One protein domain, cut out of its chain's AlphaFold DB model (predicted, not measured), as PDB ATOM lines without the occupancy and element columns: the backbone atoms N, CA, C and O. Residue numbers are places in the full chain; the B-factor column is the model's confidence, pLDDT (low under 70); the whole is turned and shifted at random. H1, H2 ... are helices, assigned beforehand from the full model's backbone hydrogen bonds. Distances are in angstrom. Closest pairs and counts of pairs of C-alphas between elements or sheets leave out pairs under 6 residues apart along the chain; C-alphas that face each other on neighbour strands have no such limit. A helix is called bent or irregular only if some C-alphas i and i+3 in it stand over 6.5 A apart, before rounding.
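AT A GLANCE: This is residues 272 to 350 of the 772 residues of an uncharacterized protein of Torrubiella hemipterigena (UniProt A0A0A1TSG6). Two helical hairpins, H1 with H2 and H4 with H5, stand side by side through H1 and H5, and the short helix H3 crosses between H2 and H4, making a rough ring of five helices. From H3 the link of residues 312 to 324 loops out to a tip at Leu 316 and comes back to H4, and at the other end of the printed part a short tail follows H5. The printed part has 79 residues with five named helices, H1 to H5 in that order, which hold 42 of them, and no named strand; the class is all helix. The whole is compact, with a radius of gyration of the C-alphas of 12.0 A and spans of 34 by 27 by 22 A.

IN THESE COORDINATES: H1 is residues 272 to 282, 15.1 A from first to last C-alpha, beginning at C-alpha 272 at (130.033, 126.108, 79.948). H2 is residues 294 to 300, 9.5 A long, and is irregular: C-alphas 295 and 298 are 7.5 A apart. H3, residues 305 to 311, measures 10.3 A and ends at C-alpha 311 at (117.914, 112.400, 93.512). H4 is residues 325 to 332, 10.7 A. H5 is residues 335 to 343, 12.3 A, ending at C-alpha 343 at (125.501, 113.449, 68.641).

HOW THE PARTS SIT: H1 and H2 are a helical hairpin: they touch, with closest C-alphas those of Ala 280 and Lys 295 at 5.5 A, and run opposite ways at a shallow tilt of 10 degrees. H1 also touches H5, closest at the C-alphas of Ile 274 and Leu 337, 6.1 A; they run the same way at a shallow tilt of 9 degrees. H5 and H4 form the second helical hairpin and touch, with the C-alphas of Leu 338 and Ala 329 closest at 4.9 A; they run opposite ways at a shallow tilt of 13 degrees. Helix packing is mostly aligned, 3 of 4 touching pairs being at a shallow tilt. H4 touches H3, about perpendicular at 77 degrees, where the closest C-alphas, of Cys 331 and Thr 308, are 6.9 A apart. H2 and H3 are close but not clearly touching, with the C-alphas of Arg 300 and His 306 closest at 5.6 A, and about perpendicular at 89 degrees. H2 and H4 are apart. In H1, H3, H4 and H5 every O i to N i+4 pair is within hydrogen-bond range; in H2 it is 1 of 3, beside 3 of 4 O i to N i+3 pairs.

THE WHOLE: The two C-alphas farthest apart are those of Asn 283 and Leu 316, at 35.1 A. The printed part has no cut. The links H1 to H2 and H3 to H4 are long, while H2 to H3 and H4 to H5 are tight. The mean pLDDT of the printed part is 79.4, and residues 311 to 321 and 347 to 350 of this predicted model are under 70.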
ATOM      1  N   TYR A 272     129.007 126.832  79.184       79.69
ATOM      2  CA  TYR A 272     130.033 126.108  79.948       79.69
ATOM      3  C   TYR A 272     129.759 124.607  80.071       79.69
ATOM      4  O   TYR A 272     130.673 123.796  79.955       79.69
ATOM      5  N   LEU A 273     128.489 124.235  80.248       80.94
ATOM      6  CA  LEU A 273     128.065 122.842  80.345       80.94
ATOM      7  C   LEU A 273     128.425 122.031  79.088       80.94
ATOM      8  O   LEU A 273     128.956 120.930  79.204       80.94
ATOM      9  N   ILE A 274     128.173 122.599  77.906       86.06
ATOM     10  CA  ILE A 274     128.470 122.004  76.596       86.06
ATOM     11  C   ILE A 274     129.985 121.876  76.419       86.06
ATOM     12  O   ILE A 274     130.477 120.817  76.035       86.06
ATOM     13  N   ASP A 275     130.740 122.902  76.802       82.94
ATOM     14  CA  ASP A 275     132.201 122.889  76.720       82.94
ATOM     15  C   ASP A 275     132.859 121.879  77.661       82.94
ATOM     16  O   ASP A 275     133.847 121.241  77.296       82.94
ATOM     17  N   CYS A 276     132.347 121.720  78.883       82.75
ATOM     18  CA  CYS A 276     132.817 120.682  79.800       82.75
ATOM     19  C   CYS A 276     132.628 119.289  79.201       82.75
ATOM     20  O   CYS A 276     133.503 118.436  79.334       82.75
ATOM     21  N   VAL A 277     131.499 119.071  78.532       85.94
ATOM     22  CA  VAL A 277     131.164 117.797  77.896       85.94
ATOM     23  C   VAL A 277     132.061 117.543  76.694       85.94
ATOM     24  O   VAL A 277     132.668 116.478  76.617       85.94
ATOM     25  N   GLN A 278     132.206 118.525  75.803       87.12
ATOM     26  CA  GLN A 278     133.088 118.421  74.640       87.12
ATOM     27  C   GLN A 278     134.526 118.131  75.068       87.12
ATOM     28  O   GLN A 278     135.104 117.152  74.606       87.12
ATOM     29  N   ARG A 279     135.069 118.873  76.045       84.50
ATOM     30  CA  ARG A 279     136.414 118.616  76.583       84.50
ATOM     31  C   ARG A 279     136.539 117.236  77.225       84.50
ATOM     32  O   ARG A 279     137.570 116.587  77.068       84.50
ATOM     33  N   ALA A 280     135.533 116.773  77.968       85.38
ATOM     34  CA  ALA A 280     135.566 115.429  78.543       85.38
ATOM     35  C   ALA A 280     135.661 114.371  77.432       85.38
ATOM     36  O   ALA A 280     136.521 113.490  77.491       85.38
ATOM     37  N   VAL A 281     134.840 114.499  76.389       88.75
ATOM     38  CA  VAL A 281     134.806 113.553  75.266       88.75
ATOM     39  C   VAL A 281     136.061 113.627  74.396       88.75
ATOM     40  O   VAL A 281     136.608 112.581  74.057       88.75
ATOM     41  N   GLU A 282     136.604 114.815  74.130       87.50
ATOM     42  CA  GLU A 282     137.905 114.996  73.461       87.50
ATOM     43  C   GLU A 282     139.051 114.315  74.231       87.50
ATOM     44  O   GLU A 282     139.976 113.771  73.633       87.50
ATOM     45  N   ASN A 283     138.956 114.255  75.563       87.44
ATOM     46  CA  ASN A 283     139.879 113.503  76.419       87.44
ATOM     47  C   ASN A 283     139.564 111.989  76.484       87.44
ATOM     48  O   ASN A 283     140.125 111.248  77.304       87.44
ATOM     49  N   GLY A 284     138.663 111.500  75.631       91.19
ATOM     50  CA  GLY A 284     138.247 110.104  75.529       91.19
ATOM     51  C   GLY A 284     137.351 109.649  76.679       91.19
ATOM     52  O   GLY A 284     137.500 108.512  77.137       91.19
ATOM     53  N   ALA A 285     136.522 110.536  77.236       88.88
ATOM     54  CA  ALA A 285     135.496 110.138  78.195       88.88
ATOM     55  C   ALA A 285     134.382 109.348  77.505       88.88
ATOM     56  O   ALA A 285     133.979 109.668  76.389       88.88
ATOM     57  N   ILE A 286     133.863 108.325  78.182       89.88
ATOM     58  CA  ILE A 286     132.788 107.487  77.635       89.88
ATOM     59  C   ILE A 286     131.433 108.053  78.081       89.88
ATOM     60  O   ILE A 286     131.139 108.075  79.280       89.88
ATOM     61  N   CYS A 287     130.584 108.464  77.130       88.50
ATOM     62  CA  CYS A 287     129.244 109.024  77.382       88.50
ATOM     63  C   CYS A 287     128.301 108.068  78.131       88.50
ATOM     64  O   CYS A 287     127.386 108.518  78.814       88.50
ATOM     65  N   ALA A 288     128.537 106.755  78.054       87.50
ATOM     66  CA  ALA A 288     127.771 105.747  78.790       87.50
ATOM     67  C   ALA A 288     128.134 105.644  80.288       87.50
ATOM     68  O   ALA A 288     127.406 105.007  81.044       87.50
ATOM     69  N   ASN A 289     129.248 106.255  80.719       87.62
ATOM     70  CA  ASN A 289     129.830 106.085  82.056       87.62
ATOM     71  C   ASN A 289     130.066 107.427  82.775       87.62
ATOM     72  O   ASN A 289     131.080 107.608  83.459       87.62
ATOM     73  N   VAL A 290     129.123 108.372  82.665       87.06
ATOM     74  CA  VAL A 290     129.283 109.744  83.203       87.06
ATOM     75  C   VAL A 290     129.511 109.762  84.716       87.06
ATOM     76  O   VAL A 290     130.166 110.654  85.252       87.06
ATOM     77  N   GLN A 291     129.021 108.753  85.435       84.12
ATOM     78  CA  GLN A 291     129.188 108.664  86.887       84.12
ATOM     79  C   GLN A 291     130.568 108.198  87.336       84.12
ATOM     80  O   GLN A 291     131.054 108.657  88.368       84.12
ATOM     81  N   THR A 292     131.163 107.251  86.616       85.31
ATOM     82  CA  THR A 292     132.326 106.498  87.104       85.31
ATOM     83  C   THR A 292     133.622 106.927  86.446       85.31
ATOM     84  O   THR A 292     134.683 106.768  87.041       85.31
ATOM     85  N   ASP A 293     133.565 107.471  85.232       86.50
ATOM     86  CA  ASP A 293     134.763 107.907  84.526       86.50
ATOM     87  C   ASP A 293     135.247 109.256  85.090       86.50
ATOM     88  O   ASP A 293     134.518 110.252  85.126       86.50
ATOM     89  N   ASN A 294     136.483 109.284  85.592       87.38
ATOM     90  CA  ASN A 294     137.090 110.451  86.236       87.38
ATOM     91  C   ASN A 294     137.188 111.669  85.312       87.38
ATOM     92  O   ASN A 294     137.256 112.786  85.815       87.38
ATOM     93  N   LYS A 295     137.137 111.476  83.992       89.88
ATOM     94  CA  LYS A 295     137.167 112.564  83.006       89.88
ATOM     95  C   LYS A 295     135.917 113.451  83.047       89.88
ATOM     96  O   LYS A 295     135.975 114.596  82.617       89.88
ATOM     97  N   TRP A 296     134.819 112.963  83.628       87.31
ATOM     98  CA  TRP A 296     133.605 113.750  83.879       87.31
ATOM     99  C   TRP A 296     133.622 114.498  85.222       87.31
ATOM    100  O   TRP A 296     132.586 115.013  85.626       87.31
ATOM    101  N   SER A 297     134.745 114.544  85.953       86.38
ATOM    102  CA  SER A 297     134.814 115.207  87.268       86.38
ATOM    103  C   SER A 297     134.355 116.664  87.208       86.38
ATOM    104  O   SER A 297     133.447 117.036  87.945       86.38
ATOM    105  N   GLU A 298     134.883 117.442  86.258       82.88
ATOM    106  CA  GLU A 298     134.509 118.849  86.070       82.88
ATOM    107  C   GLU A 298     133.003 119.003  85.801       82.88
ATOM    108  O   GLU A 298     132.352 119.843  86.415       82.88
ATOM    109  N   PHE A 299     132.430 118.147  84.948       84.62
ATOM    110  CA  PHE A 299     130.994 118.138  84.645       84.62
ATOM    111  C   PHE A 299     130.137 117.757  85.862       84.62
ATOM    112  O   PHE A 299     129.099 118.367  86.116       84.62
ATOM    113  N   ARG A 300     130.569 116.763  86.647       86.69
ATOM    114  CA  ARG A 300     129.854 116.311  87.851       86.69
ATOM    115  C   ARG A 300     129.856 117.348  88.967       86.69
ATOM    116  O   ARG A 300     128.906 117.367  89.749       86.69
ATOM    117  N   ASP A 301     130.882 118.189  89.035       80.38
ATOM    118  CA  ASP A 301     131.014 119.230  90.055       80.38
ATOM    119  C   ASP A 301     130.129 120.458  89.776       80.38
ATOM    120  O   ASP A 301     129.949 121.305  90.658       80.38
ATOM    121  N   ILE A 302     129.511 120.540  88.588       79.50
ATOM    122  CA  ILE A 302     128.562 121.603  88.243       79.50
ATOM    123  C   ILE A 302     127.332 121.527  89.157       79.50
ATOM    124  O   ILE A 302     126.673 120.489  89.326       79.50
ATOM    125  N   GLU A 303     126.998 122.670  89.754       70.44
ATOM    126  CA  GLU A 303     125.840 122.811  90.626       70.44
ATOM    127  C   GLU A 303     124.544 122.596  89.825       70.44
ATOM    128  O   GLU A 303     124.284 123.265  88.834       70.44
ATOM    129  N   GLY A 304     123.747 121.599  90.225       70.88
ATOM    130  CA  GLY A 304     122.571 121.119  89.481       70.88
ATOM    131  C   GLY A 304     122.764 119.711  88.910       70.88
ATOM    132  O   GLY A 304     121.925 118.834  89.137       70.88
ATOM    133  N   ILE A 305     123.925 119.433  88.311       80.50
ATOM    134  CA  ILE A 305     124.293 118.091  87.829       80.50
ATOM    135  C   ILE A 305     124.520 117.145  89.014       80.50
ATOM    136  O   ILE A 305     123.933 116.065  89.092       80.50
ATOM    137  N   HIS A 306     125.272 117.587  90.022       77.38
ATOM    138  CA  HIS A 306     125.479 116.807  91.245       77.38
ATOM    139  C   HIS A 306     124.159 116.474  91.983       77.38
ATOM    140  O   HIS A 306     124.015 115.399  92.572       77.38
ATOM    141  N   VAL A 307     123.170 117.379  91.955       71.12
ATOM    142  CA  VAL A 307     121.842 117.138  92.555       71.12
ATOM    143  C   VAL A 307     121.087 116.072  91.763       71.12
ATOM    144  O   VAL A 307     120.515 115.158  92.361       71.12
ATOM    145  N   THR A 308     121.159 116.153  90.436       74.06
ATOM    146  CA  THR A 308     120.583 115.184  89.496       74.06
ATOM    147  C   THR A 308     121.114 113.770  89.747       74.06
ATOM    148  O   THR A 308     120.331 112.827  89.866       74.06
ATOM    149  N   PHE A 309     122.419 113.619  89.989       76.31
ATOM    150  CA  PHE A 309     123.012 112.325  90.351       76.31
ATOM    151  C   PHE A 309     122.563 111.770  91.715       76.31
ATOM    152  O   PHE A 309     122.582 110.553  91.912       76.31
ATOM    153  N   ARG A 310     122.154 112.621  92.669       71.12
ATOM    154  CA  ARG A 310     121.702 112.176  94.003       71.12
ATOM    155  C   ARG A 310     120.228 111.781  94.064       71.12
ATOM    156  O   ARG A 310     119.890 110.925  94.880       71.12
ATOM    157  N   TYR A 311     119.364 112.416  93.272       59.91
ATOM    158  CA  TYR A 311     117.914 112.400  93.512       59.91
ATOM    159  C   TYR A 311     117.053 111.930  92.337       59.91
ATOM    160  O   TYR A 311     115.842 112.146  92.365       59.91
ATOM    161  N   TRP A 312     117.621 111.260  91.334       60.00
ATOM    162  CA  TRP A 312     116.805 110.762  90.231       60.00
ATOM    163  C   TRP A 312     115.853 109.637  90.682       60.00
ATOM    164  O   TRP A 312     116.231 108.664  91.343       60.00
ATOM    165  N   ILE A 313     114.579 109.836  90.362       55.59
ATOM    166  CA  ILE A 313     113.476 108.896  90.518       55.59
ATOM    167  C   ILE A 313     112.869 108.809  89.119       55.59
ATOM    168  O   ILE A 313     112.502 109.842  88.561       55.59
ATOM    169  N   ASP A 314     112.833 107.615  88.531       57.00
ATOM    170  CA  ASP A 314     112.226 107.414  87.215       57.00
ATOM    171  C   ASP A 314     110.698 107.618  87.264       57.00
ATOM    172  O   ASP A 314     110.101 107.717  88.340       57.00
ATOM    173  N   ASP A 315     110.040 107.670  86.101       48.41
ATOM    174  CA  ASP A 315     108.573 107.797  86.002       48.41
ATOM    175  C   ASP A 315     107.812 106.671  86.747       48.41
ATOM    176  O   ASP A 315     106.622 106.807  87.028       48.41
ATOM    177  N   LEU A 316     108.489 105.574  87.116       52.00
ATOM    178  CA  LEU A 316     107.942 104.454  87.888       52.00
ATOM    179  C   LEU A 316     108.223 104.561  89.395       52.00
ATOM    180  O   LEU A 316     107.962 103.614  90.143       52.00
ATOM    181  N   GLY A 317     108.772 105.682  89.866       60.41
ATOM    182  CA  GLY A 317     109.101 105.872  91.274       60.41
ATOM    183  C   GLY A 317     110.351 105.109  91.731       60.41
ATOM    184  O   GLY A 317     110.674 105.122  92.923       60.41
ATOM    185  N   LYS A 318     111.072 104.435  90.827       65.94
ATOM    186  CA  LYS A 318     112.293 103.699  91.158       65.94
ATOM    187  C   LYS A 318     113.482 104.647  91.086       65.94
ATOM    188  O   LYS A 318     113.689 105.381  90.125       65.94
ATOM    189  N   ARG A 319     114.313 104.609  92.126       63.22
ATOM    190  CA  ARG A 319     115.586 105.332  92.151       63.22
ATOM    191  C   ARG A 319     116.570 104.641  91.219       63.22
ATOM    192  O   ARG A 319     117.276 103.724  91.633       63.22
ATOM    193  N   ARG A 320     116.603 105.063  89.963       67.69
ATOM    194  CA  ARG A 320     117.739 104.810  89.077       67.69
ATOM    195  C   ARG A 320     118.679 106.004  89.196       67.69
ATOM    196  O   ARG A 320     118.243 107.093  89.544       67.69
ATOM    197  N   ARG A 321     119.979 105.811  88.981       69.69
ATOM    198  CA  ARG A 321     120.919 106.934  88.848       69.69
ATOM    199  C   ARG A 321     121.204 107.119  87.353       69.69
ATOM    200  O   ARG A 321     121.383 106.094  86.703       69.69
ATOM    201  N   PRO A 322     121.228 108.350  86.811       74.56
ATOM    202  CA  PRO A 322     121.379 108.573  85.373       74.56
ATOM    203  C   PRO A 322     122.769 108.106  84.942       74.56
ATOM    204  O   PRO A 322     123.767 108.643  85.415       74.56
ATOM    205  N   THR A 323     122.855 107.041  84.154       82.75
ATOM    206  CA  THR A 323     124.135 106.383  83.841       82.75
ATOM    207  C   THR A 323     124.835 107.027  82.653       82.75
ATOM    208  O   THR A 323     126.063 107.113  82.641       82.75
ATOM    209  N   THR A 324     124.052 107.538  81.706       89.00
ATOM    210  CA  THR A 324     124.538 108.116  80.453       89.00
ATOM    211  C   THR A 324     124.450 109.642  80.454       89.00
ATOM    212  O   THR A 324     123.724 110.240  81.252       89.00
ATOM    213  N   LEU A 325     125.182 110.289  79.547       88.81
ATOM    214  CA  LEU A 325     125.086 111.734  79.335       88.81
ATOM    215  C   LEU A 325     123.679 112.141  78.882       88.81
ATOM    216  O   LEU A 325     123.149 113.146  79.352       88.81
ATOM    217  N   THR A 326     123.058 111.308  78.049       88.19
ATOM    218  CA  THR A 326     121.676 111.438  77.585       88.19
ATOM    219  C   THR A 326     120.702 111.424  78.764       88.19
ATOM    220  O   THR A 326     119.887 112.334  78.884       88.19
ATOM    221  N   ASP A 327     120.844 110.494  79.718       83.25
ATOM    222  CA  ASP A 327     120.009 110.467  80.932       83.25
ATOM    223  C   ASP A 327     120.151 111.756  81.759       83.25
ATOM    224  O   ASP A 327     119.170 112.278  82.299       83.25
ATOM    225  N   VAL A 328     121.379 112.278  81.877       84.88
ATOM    226  CA  VAL A 328     121.646 113.523  82.613       84.88
ATOM    227  C   VAL A 328     120.982 114.703  81.915       84.88
ATOM    228  O   VAL A 328     120.274 115.463  82.576       84.88
ATOM    229  N   ALA A 329     121.167 114.826  80.599       88.50
ATOM    230  CA  ALA A 329     120.555 115.863  79.780       88.50
ATOM    231  C   ALA A 329     119.022 115.819  79.857       88.50
ATOM    232  O   ALA A 329     118.382 116.857  80.055       88.50
ATOM    233  N   ILE A 330     118.444 114.607  79.819       84.50
ATOM    234  CA  ILE A 330     117.003 114.396  79.974       84.50
ATOM    235  C   ILE A 330     116.525 114.919  81.330       84.50
ATOM    236  O   ILE A 330     115.529 115.641  81.430       84.50
ATOM    237  N   CYS A 331     117.246 114.563  82.393       80.94
ATOM    238  CA  CYS A 331     116.842 114.874  83.755       80.94
ATOM    239  C   CYS A 331     116.934 116.372  84.088       80.94
ATOM    240  O   CYS A 331     116.090 116.878  84.831       80.94
ATOM    241  N   ILE A 332     117.932 117.088  83.560       84.38
ATOM    242  CA  ILE A 332     118.059 118.542  83.775       84.38
ATOM    243  C   ILE A 332     117.211 119.374  82.809       84.38
ATOM    244  O   ILE A 332     117.075 120.579  83.010       84.38
ATOM    245  N   ARG A 333     116.616 118.729  81.799       87.94
ATOM    246  CA  ARG A 333     115.815 119.356  80.745       87.94
ATOM    247  C   ARG A 333     116.593 120.392  79.929       87.94
ATOM    248  O   ARG A 333     116.070 121.461  79.621       87.94
ATOM    249  N   ASP A 334     117.847 120.077  79.601       87.44
ATOM    250  CA  ASP A 334     118.716 120.934  78.786       87.44
ATOM    251  C   ASP A 334     118.759 120.416  77.343       87.44
ATOM    252  O   ASP A 334     119.351 119.374  77.058       87.44
ATOM    253  N   ARG A 335     118.081 121.148  76.449       88.06
ATOM    254  CA  ARG A 335     117.927 120.807  75.029       88.06
ATOM    255  C   ARG A 335     119.271 120.663  74.318       88.06
ATOM    256  O   ARG A 335     119.508 119.647  73.678       88.06
ATOM    257  N   GLU A 336     120.140 121.661  74.445       87.12
ATOM    258  CA  GLU A 336     121.418 121.696  73.724       87.12
ATOM    259  C   GLU A 336     122.351 120.591  74.220       87.12
ATOM    260  O   GLU A 336     123.059 119.967  73.431       87.12
ATOM    261  N   LEU A 337     122.318 120.299  75.527       88.62
ATOM    262  CA  LEU A 337     123.082 119.182  76.065       88.62
ATOM    263  C   LEU A 337     122.558 117.844  75.545       88.62
ATOM    264  O   LEU A 337     123.365 116.956  75.295       88.62
ATOM    265  N   LEU A 338     121.241 117.683  75.394       89.00
ATOM    266  CA  LEU A 338     120.663 116.444  74.875       89.00
ATOM    267  C   LEU A 338     121.027 116.230  73.403       89.00
ATOM    268  O   LEU A 338     121.441 115.134  73.037       89.00
ATOM    269  N   GLU A 339     120.917 117.280  72.588       87.38
ATOM    270  CA  GLU A 339     121.321 117.265  71.178       87.38
ATOM    271  C   GLU A 339     122.815 116.915  71.048       87.38
ATOM    272  O   GLU A 339     123.178 116.029  70.273       87.38
ATOM    273  N   LEU A 340     123.679 117.517  71.879       88.94
ATOM    274  CA  LEU A 340     125.096 117.159  71.928       88.94
ATOM    275  C   LEU A 340     125.294 115.706  72.383       88.94
ATOM    276  O   LEU A 340     126.049 114.974  71.753       88.94
ATOM    277  N   ALA A 341     124.639 115.280  73.462       89.00
ATOM    278  CA  ALA A 341     124.805 113.946  74.031       89.00
ATOM    279  C   ALA A 341     124.499 112.852  73.010       89.00
ATOM    280  O   ALA A 341     125.299 111.936  72.847       89.00
ATOM    281  N   ILE A 342     123.394 113.013  72.281       87.31
ATOM    282  CA  ILE A 342     122.977 112.101  71.218       87.31
ATOM    283  C   ILE A 342     123.959 112.152  70.045       87.31
ATOM    284  O   ILE A 342     124.358 111.107  69.543       87.31
ATOM    285  N   SER A 343     124.460 113.337  69.675       87.00
ATOM    286  CA  SER A 343     125.501 113.449  68.641       87.00
ATOM    287  C   SER A 343     126.804 112.725  69.018       87.00
ATOM    288  O   SER A 343     127.563 112.319  68.140       87.00
ATOM    289  N   LEU A 344     127.076 112.551  70.315       86.69
ATOM    290  CA  LEU A 344     128.282 111.914  70.847       86.69
ATOM    291  C   LEU A 344     128.097 110.421  71.173       86.69
ATOM    292  O   LEU A 344     129.068 109.778  71.579       86.69
ATOM    293  N   GLU A 345     126.894 109.854  71.027       83.56
ATOM    294  CA  GLU A 345     126.701 108.402  71.099       83.56
ATOM    295  C   GLU A 345     127.383 107.715  69.890       83.56
ATOM    296  O   GLU A 345     127.475 108.278  68.795       83.56
ATOM    297  N   ASP A 346     127.954 106.529  70.138       70.19
ATOM    298  CA  ASP A 346     128.875 105.796  69.252       70.19
ATOM    299  C   ASP A 346     128.336 105.667  67.810       70.19
ATOM    300  O   ASP A 346     127.182 105.288  67.596       70.19
ATOM    301  N   GLU A 347     129.185 105.935  66.809       55.34
ATOM    302  CA  GLU A 347     128.844 105.859  65.377       55.34
ATOM    303  C   GLU A 347     128.305 104.489  64.955       55.34
ATOM    304  O   GLU A 347     127.545 104.392  63.994       55.34
ATOM    305  N   THR A 348     128.648 103.431  65.692       48.66
ATOM    306  CA  THR A 348     128.142 102.073  65.450       48.66
ATOM    307  C   THR A 348     126.666 101.875  65.828       48.66
ATOM    308  O   THR A 348     126.061 100.893  65.396       48.66
ATOM    309  N   VAL A 349     126.069 102.801  66.593       55.03
ATOM    310  CA  VAL A 349     124.661 102.783  67.038       55.03
ATOM    311  C   VAL A 349     123.833 103.908  66.398       55.03
ATOM    312  O   VAL A 349     122.607 103.868  66.496       55.03
ATOM    313  N   ARG A 350     124.470 104.865  65.700       62.06
ATOM    314  CA  ARG A 350     123.804 105.987  65.014       62.06
ATOM    315  C   ARG A 350     122.852 105.486  63.934       62.06
ATOM    316  O   ARG A 350     123.215 105.320  62.770       62.06
TER     317      ARG A 350